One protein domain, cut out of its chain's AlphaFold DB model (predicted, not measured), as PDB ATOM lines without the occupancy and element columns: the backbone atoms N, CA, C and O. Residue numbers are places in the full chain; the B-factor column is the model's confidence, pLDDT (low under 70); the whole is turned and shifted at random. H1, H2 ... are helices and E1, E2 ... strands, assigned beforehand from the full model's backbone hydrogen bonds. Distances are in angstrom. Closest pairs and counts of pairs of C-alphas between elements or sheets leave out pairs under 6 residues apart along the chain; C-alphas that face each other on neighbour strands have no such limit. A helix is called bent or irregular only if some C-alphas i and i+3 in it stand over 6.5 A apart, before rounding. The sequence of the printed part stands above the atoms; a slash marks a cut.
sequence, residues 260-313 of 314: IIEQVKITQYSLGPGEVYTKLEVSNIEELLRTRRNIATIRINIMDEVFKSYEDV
ATOM      1  N   ILE A 260     210.653 263.204 241.576       91.06
ATOM      2  CA  ILE A 260     210.884 263.222 243.019       91.06
ATOM      3  C   ILE A 260     211.362 261.833 243.446       91.06
ATOM      4  O   ILE A 260     210.649 260.842 243.277       91.06
ATOM      5  N   ILE A 261     212.572 261.760 243.994       88.12
ATOM      6  CA  ILE A 261     213.149 260.551 244.574       88.12
ATOM      7  C   ILE A 261     213.114 260.687 246.087       88.12
ATOM      8  O   ILE A 261     213.820 261.501 246.680       88.12
ATOM      9  N   GLU A 262     212.314 259.844 246.724       91.69
ATOM     10  CA  GLU A 262     212.274 259.748 248.175       91.69
ATOM     11  C   GLU A 262     213.197 258.621 248.634       91.69
ATOM     12  O   GLU A 262     212.982 257.446 248.335       91.69
ATOM     13  N   GLN A 263     214.237 258.969 249.388       87.75
ATOM     14  CA  GLN A 263     215.006 257.977 250.124       87.75
ATOM     15  C   GLN A 263     214.204 257.589 251.358       87.75
ATOM     16  O   GLN A 263     213.966 258.412 252.245       87.75
ATOM     17  N   VAL A 264     213.785 256.329 251.410       89.88
ATOM     18  CA  VAL A 264     212.976 255.805 252.507       89.88
ATOM     19  C   VAL A 264     213.824 254.872 253.353       89.88
ATOM     20  O   VAL A 264     214.276 253.822 252.901       89.88
ATOM     21  N   LYS A 265     214.006 255.232 254.620       90.62
ATOM     22  CA  LYS A 265     214.578 254.351 255.625       90.62
ATOM     23  C   LYS A 265     213.501 253.392 256.110       90.62
ATOM     24  O   LYS A 265     212.504 253.794 256.713       90.62
ATOM     25  N   ILE A 266     213.733 252.109 255.877       89.62
ATOM     26  CA  ILE A 266     212.853 251.036 256.328       89.62
ATOM     27  C   ILE A 266     213.410 250.490 257.640       89.62
ATOM     28  O   ILE A 266     214.525 249.978 257.679       89.62
ATOM     29  N   THR A 267     212.647 250.598 258.729       91.94
ATOM     30  CA  THR A 267     213.003 249.972 260.009       91.94
ATOM     31  C   THR A 267     211.982 248.899 260.344       91.94
ATOM     32  O   THR A 267     210.791 249.189 260.448       91.94
ATOM     33  N   GLN A 268     212.443 247.662 260.509       93.56
ATOM     34  CA  GLN A 268     211.597 246.545 260.920       93.56
ATOM     35  C   GLN A 268     211.768 246.276 262.416       93.56
ATOM     36  O   GLN A 268     212.887 246.283 262.930       93.56
ATOM     37  N   TYR A 269     210.665 246.028 263.117       92.94
ATOM     38  CA  TYR A 269     210.658 245.627 264.523       92.94
ATOM     39  C   TYR A 269     209.819 244.370 264.690       92.94
ATOM     40  O   TYR A 269     208.718 244.287 264.145       92.94
ATOM     41  N   SER A 270     210.301 243.432 265.498       93.06
ATOM     42  CA  SER A 270     209.495 242.317 265.982       93.06
ATOM     43  C   SER A 270     208.991 242.614 267.392       93.06
ATOM     44  O   SER A 270     209.760 242.968 268.283       93.06
ATOM     45  N   LEU A 271     207.680 242.500 267.593       91.12
ATOM     46  CA  LEU A 271     207.031 242.697 268.899       91.12
ATOM     47  C   LEU A 271     206.619 241.367 269.549       91.12
ATOM     48  O   LEU A 271     206.330 241.323 270.742       91.12
ATOM     49  N   GLY A 272     206.668 240.271 268.790       92.06
ATOM     50  CA  GLY A 272     206.402 238.918 269.261       92.06
ATOM     51  C   GLY A 272     206.583 237.879 268.150       92.06
ATOM     52  O   GLY A 272     206.870 238.237 267.003       92.06
ATOM     53  N   PRO A 273     206.428 236.581 268.463       89.81
ATOM     54  CA  PRO A 273     206.467 235.519 267.465       89.81
ATOM     55  C   PRO A 273     205.393 235.752 266.396       89.81
ATOM     56  O   PRO A 273     204.202 235.720 266.692       89.81
ATOM     57  N   GLY A 274     205.819 236.000 265.156       88.88
ATOM     58  CA  GLY A 274     204.919 236.229 264.021       88.88
ATOM     59  C   GLY A 274     204.422 237.668 263.842       88.88
ATOM     60  O   GLY A 274     203.681 237.927 262.896       88.88
ATOM     61  N   GLU A 275     204.839 238.619 264.685       90.75
ATOM     62  CA  GLU A 275     204.510 240.040 264.519       90.75
ATOM     63  C   GLU A 275     205.733 240.840 264.072       90.75
ATOM     64  O   GLU A 275     206.636 241.105 264.870       90.75
ATOM     65  N   VAL A 276     205.742 241.251 262.800       92.31
ATOM     66  CA  VAL A 276     206.742 242.161 262.231       92.31
ATOM     67  C   VAL A 276     206.050 243.456 261.828       92.31
ATOM     68  O   VAL A 276     205.125 243.465 261.020       92.31
ATOM     69  N   TYR A 277     206.528 244.562 262.380       90.31
ATOM     70  CA  TYR A 277     206.090 245.907 262.049       90.31
ATOM     71  C   TYR A 277     207.172 246.570 261.212       90.31
ATOM     72  O   TYR A 277     208.357 246.435 261.498       90.31
ATOM     73  N   THR A 278     206.768 247.296 260.176       92.62
ATOM     74  CA  THR A 278     207.688 248.062 259.334       92.62
ATOM     75  C   THR A 278     207.329 249.533 259.449       92.62
ATOM     76  O   THR A 278     206.215 249.925 259.112       92.62
ATOM     77  N   LYS A 279     208.262 250.351 259.930       93.38
ATOM     78  CA  LYS A 279     208.156 251.807 259.862       93.38
ATOM     79  C   LYS A 279     208.955 252.298 258.669       93.38
ATOM     80  O   LYS A 279     210.123 251.947 258.509       93.38
ATOM     81  N   LEU A 280     208.303 253.121 257.865       91.44
ATOM     82  CA  LEU A 280     208.907 253.842 256.759       91.44
ATOM     83  C   LEU A 280     209.127 255.279 257.223       91.44
ATOM     84  O   LEU A 280     208.184 255.944 257.650       91.44
ATOM     85  N   GLU A 281     210.366 255.743 257.177       91.75
ATOM     86  CA  GLU A 281     210.714 257.141 257.407       91.75
ATOM     87  C   GLU A 281     211.348 257.682 256.130       91.75
ATOM     88  O   GLU A 281     212.384 257.184 255.699       91.75
ATOM     89  N   VAL A 282     210.735 258.692 255.515       90.75
ATOM     90  CA  VAL A 282     211.360 259.408 254.398       90.75
ATOM     91  C   VAL A 282     212.512 260.227 254.974       90.75
ATOM     92  O   VAL A 282     212.293 261.138 255.771       90.75
ATOM     93  N   SER A 283     213.746 259.858 254.639       87.12
ATOM     94  CA  SER A 283     214.957 260.487 255.171       87.12
ATOM     95  C   SER A 283     215.471 261.618 254.293       87.12
ATOM     96  O   SER A 283     216.119 262.528 254.802       87.12
ATOM     97  N   ASN A 284     215.206 261.559 252.989       91.50
ATOM     98  CA  ASN A 284     215.607 262.590 252.045       91.50
ATOM     99  C   ASN A 284     214.645 262.622 250.855       91.50
ATOM    100  O   ASN A 284     214.148 261.576 250.442       91.50
ATOM    101  N   ILE A 285     214.413 263.811 250.312       90.81
ATOM    102  CA  ILE A 285     213.644 264.019 249.088       90.81
ATOM    103  C   ILE A 285     214.578 264.746 248.128       90.81
ATOM    104  O   ILE A 285     214.997 265.869 248.399       90.81
ATOM    105  N   GLU A 286     214.935 264.084 247.037       92.94
ATOM    106  CA  GLU A 286     215.752 264.650 245.974       92.94
ATOM    107  C   GLU A 286     214.872 264.910 244.756       92.94
ATOM    108  O   GLU A 286     214.185 264.019 244.260       92.94
ATOM    109  N   GLU A 287     214.872 266.150 244.286       93.81
ATOM    110  CA  GLU A 287     214.133 266.561 243.101       93.81
ATOM    111  C   GLU A 287     215.106 266.627 241.924       93.81
ATOM    112  O   GLU A 287     216.068 267.399 241.926       93.81
ATOM    113  N   LEU A 288     214.881 265.783 240.921       91.38
ATOM    114  CA  LEU A 288     215.699 265.712 239.721       91.38
ATOM    115  C   LEU A 288     214.906 266.202 238.520       91.38
ATOM    116  O   LEU A 288     213.805 265.729 238.243       91.38
ATOM    117  N   LEU A 289     215.514 267.085 237.728       90.19
ATOM    118  CA  LEU A 289     214.983 267.411 236.406       90.19
ATOM    119  C   LEU A 289     214.840 266.129 235.580       90.19
ATOM    120  O   LEU A 289     215.709 265.245 235.637       90.19
ATOM    121  N   ARG A 290     213.764 266.032 234.795       86.25
ATOM    122  CA  ARG A 290     213.438 264.860 233.973       86.25
ATOM    123  C   ARG A 290     214.318 264.794 232.720       86.25
ATOM    124  O   ARG A 290     213.848 264.802 231.593       86.25
ATOM    125  N   THR A 291     215.629 264.712 232.924       87.81
ATOM    126  CA  THR A 291     216.605 264.551 231.847       87.81
ATOM    127  C   THR A 291     216.849 263.071 231.568       87.81
ATOM    128  O   THR A 291     216.832 262.237 232.478       87.81
ATOM    129  N   ARG A 292     217.176 262.732 230.316       80.31
ATOM    130  CA  ARG A 292     217.567 261.367 229.924       80.31
ATOM    131  C   ARG A 292     218.701 260.810 230.788       80.31
ATOM    132  O   ARG A 292     218.697 259.629 231.127       80.31
ATOM    133  N   ARG A 293     219.657 261.667 231.163       87.31
ATOM    134  CA  ARG A 293     220.775 261.302 232.039       87.31
ATOM    135  C   ARG A 293     220.275 260.875 233.415       87.31
ATOM    136  O   ARG A 293     220.636 259.794 233.862       87.31
ATOM    137  N   ASN A 294     219.407 261.673 234.034       89.31
ATOM    138  CA  ASN A 294     218.860 261.368 235.355       89.31
ATOM    139  C   ASN A 294     218.006 260.095 235.323       89.31
ATOM    140  O   ASN A 294     218.176 259.236 236.178       89.31
ATOM    141  N   ILE A 295     217.171 259.908 234.294       85.44
ATOM    142  CA  ILE A 295     216.378 258.677 234.121       85.44
ATOM    143  C   ILE A 295     217.286 257.447 233.995       85.44
ATOM    144  O   ILE A 295     217.037 256.426 234.637       85.44
ATOM    145  N   ALA A 296     218.351 257.527 233.193       88.31
ATOM    146  CA  ALA A 296     219.308 256.434 233.047       88.31
ATOM    147  C   ALA A 296     220.033 256.129 234.368       88.31
ATOM    148  O   ALA A 296     220.134 254.966 234.750       88.31
ATOM    149  N   THR A 297     220.472 257.158 235.098       92.50
ATOM    150  CA  THR A 297     221.094 257.008 236.420       92.50
ATOM    151  C   THR A 297     220.145 256.357 237.425       92.50
ATOM    152  O   THR A 297     220.553 255.435 238.123       92.50
ATOM    153  N   ILE A 298     218.871 256.763 237.462       88.81
ATOM    154  CA  ILE A 298     217.853 256.146 238.325       88.81
ATOM    155  C   ILE A 298     217.698 254.661 237.996       88.81
ATOM    156  O   ILE A 298     217.712 253.830 238.899       88.81
ATOM    157  N   ARG A 299     217.593 254.309 236.707       89.06
ATOM    158  CA  ARG A 299     217.465 252.910 236.272       89.06
ATOM    159  C   ARG A 299     218.665 252.065 236.690       89.06
ATOM    160  O   ARG A 299     218.464 250.965 237.188       89.06
ATOM    161  N   ILE A 300     219.881 252.584 236.515       91.19
ATOM    162  CA  ILE A 300     221.114 251.899 236.930       91.19
ATOM    163  C   ILE A 300     221.118 251.685 238.444       91.19
ATOM    164  O   ILE A 300     221.284 250.557 238.887       91.19
ATOM    165  N   ASN A 301     220.834 252.728 239.232       89.00
ATOM    166  CA  ASN A 301     220.810 252.624 240.693       89.00
ATOM    167  C   ASN A 301     219.767 251.608 241.191       89.00
ATOM    168  O   ASN A 301     220.041 250.867 242.131       89.00
ATOM    169  N   ILE A 302     218.586 251.551 240.563       86.62
ATOM    170  CA  ILE A 302     217.553 250.555 240.890       86.62
ATOM    171  C   ILE A 302     218.055 249.143 240.579       86.62
ATOM    172  O   ILE A 302     217.894 248.250 241.405       86.62
ATOM    173  N   MET A 303     218.665 248.932 239.408       86.31
ATOM    174  CA  MET A 303     219.200 247.620 239.041       86.31
ATOM    175  C   MET A 303     220.318 247.183 239.987       86.31
ATOM    176  O   MET A 303     220.278 246.057 240.472       86.31
ATOM    177  N   ASP A 304     221.270 248.062 240.297       90.12
ATOM    178  CA  ASP A 304     222.382 247.758 241.202       90.12
ATOM    179  C   ASP A 304     221.891 247.364 242.602       90.12
ATOM    180  O   ASP A 304     222.416 246.428 243.204       90.12
ATOM    181  N   GLU A 305     220.867 248.046 243.122       86.38
ATOM    182  CA  GLU A 305     220.300 247.722 244.435       86.38
ATOM    183  C   GLU A 305     219.557 246.380 244.425       86.38
ATOM    184  O   GLU A 305     219.686 245.583 245.357       86.38
ATOM    185  N   VAL A 306     218.842 246.085 243.336       79.31
ATOM    186  CA  VAL A 306     218.216 244.777 243.118       79.31
ATOM    187  C   VAL A 306     219.283 243.679 243.062       79.31
ATOM    188  O   VAL A 306     219.142 242.668 243.747       79.31
ATOM    189  N   PHE A 307     220.383 243.882 242.332       88.56
ATOM    190  CA  PHE A 307     221.469 242.903 242.242       88.56
ATOM    191  C   PHE A 307     222.143 242.628 243.591       88.56
ATOM    192  O   PHE A 307     222.346 241.462 243.924       88.56
ATOM    193  N   LYS A 308     222.410 243.655 244.407       90.00
ATOM    194  CA  LYS A 308     222.970 243.460 245.759       90.00
ATOM    195  C   LYS A 308     222.078 242.592 246.643       90.00
ATOM    196  O   LYS A 308     222.582 241.755 247.381       90.00
ATOM    197  N   SER A 309     220.758 242.751 246.535       83.19
ATOM    198  CA  SER A 309     219.819 241.955 247.332       83.19
ATOM    199  C   SER A 309     219.845 240.458 246.998       83.19
ATOM    200  O   SER A 309     219.497 239.647 247.852       83.19
ATOM    201  N   TYR A 310     220.290 240.081 245.793       81.62
ATOM    202  CA  TYR A 310     220.448 238.678 245.404       81.62
ATOM    203  C   TYR A 310     221.731 238.048 245.949       81.62
ATOM    204  O   TYR A 310     221.723 236.862 246.278       81.62
ATOM    205  N   GLU A 311     222.816 238.815 246.064       90.94
ATOM    206  CA  GLU A 311     224.095 238.300 246.573       90.94
ATOM    207  C   GLU A 311     224.038 237.967 248.072       90.94
ATOM    208  O   GLU A 311     224.672 237.012 248.509       90.94
ATOM    209  N   ASP A 312     223.225 238.685 248.855       83.31
ATOM    210  CA  ASP A 312     223.085 238.458 250.303       83.31
ATOM    211  C   ASP A 312     222.292 237.181 250.668       83.31
ATOM    212  O   ASP A 312     222.247 236.784 251.836       83.31
ATOM    213  N   VAL A 313     221.642 236.533 249.694       74.75
ATOM    214  CA  VAL A 313     220.794 235.343 249.913       74.75
ATOM    215  C   VAL A 313     221.537 234.027 249.624       74.75
ATOM    216  O   VAL A 313     221.073 232.962 250.041       74.75
TER     217      VAL A 313
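AT A GLANCE: This is residues 260 to 313 of the 314 residues of an uncharacterized protein of Tanacetum cinerariifolium (UniProt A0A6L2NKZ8). A long, narrow hairpin of two strands, E1 and E2, makes the longest dimension, and one helix, H1, comes off the open end of the hairpin and folds back toward the turn as a free arm, so that hairpin and helix form a V with a gap between its limbs. H1 comes near the hairpin at the corner of the V, beside the last residue of E2, while residues 299 to 313 stand free. The printed part has 54 residues with two named strands and one named helix, in the order E1, E2, H1; the two strands form an antiparallel sheet of order E1 - E2, and the class is mixed, helices and strands. The whole is flat, spanning 47 by 26 by 11 A, and only just extended, close to loose, with a radius of gyration of the C-alphas of 15.3 A.

IN THESE COORDINATES: E1 holds residues 260 to 272 and measures 36.0 A from first to last C-alpha; it begins at C-alpha 260, at (210.884, 263.222, 243.019). E2 holds residues 275 to 288 and measures 37.4 A; it bends by 51 degrees at residue 284. H1 holds residues 292 to 311 and measures 29.2 A, from C-alpha 292 at (217.567, 261.367, 229.924) to C-alpha 311 at (224.095, 238.300, 246.573).

HOW THE PARTS SIT: E1 and E2 are a hairpin, antiparallel with 167 degrees between their directions, joined by a tight link of 2 residues. N 261 and O 286, 2.8 A apart, and N 269 and O 277, 2.8 A apart, are within hydrogen-bond range. C-alphas 263 and 284 face each other at 5.0 A, and the next pair that face each other is 264 and 282, at 4.4 A. A tight link of 3 residues joins E2 to H1. E2 and H1 have 1 pair of C-alphas within 8 A, their closest, those of Leu 288 and Asn 294, 6.9 A apart; their centres are 18.2 A apart. E1 and H1 are apart. In H1, which is not bent, every O i to N i+4 pair is within hydrogen-bond range.

THE WHOLE: The two C-alphas farthest apart, those of Pro 273 and Thr 291, are 47.1 A apart, and the first and last printed C-alphas, of Ile 260 and Val 313, are 30.4 A apart. Residues 291 to 297, of which 292 to 297 belong to H1, and residues 299 to 313, of which 299 to 311 belong to H1, stand free; without them the body of 32 residues spans 45 by 14 by 9 A. The printed part has no cut, and no link is long. The mean pLDDT of the printed part is 89.1, and no printed residue is under 70.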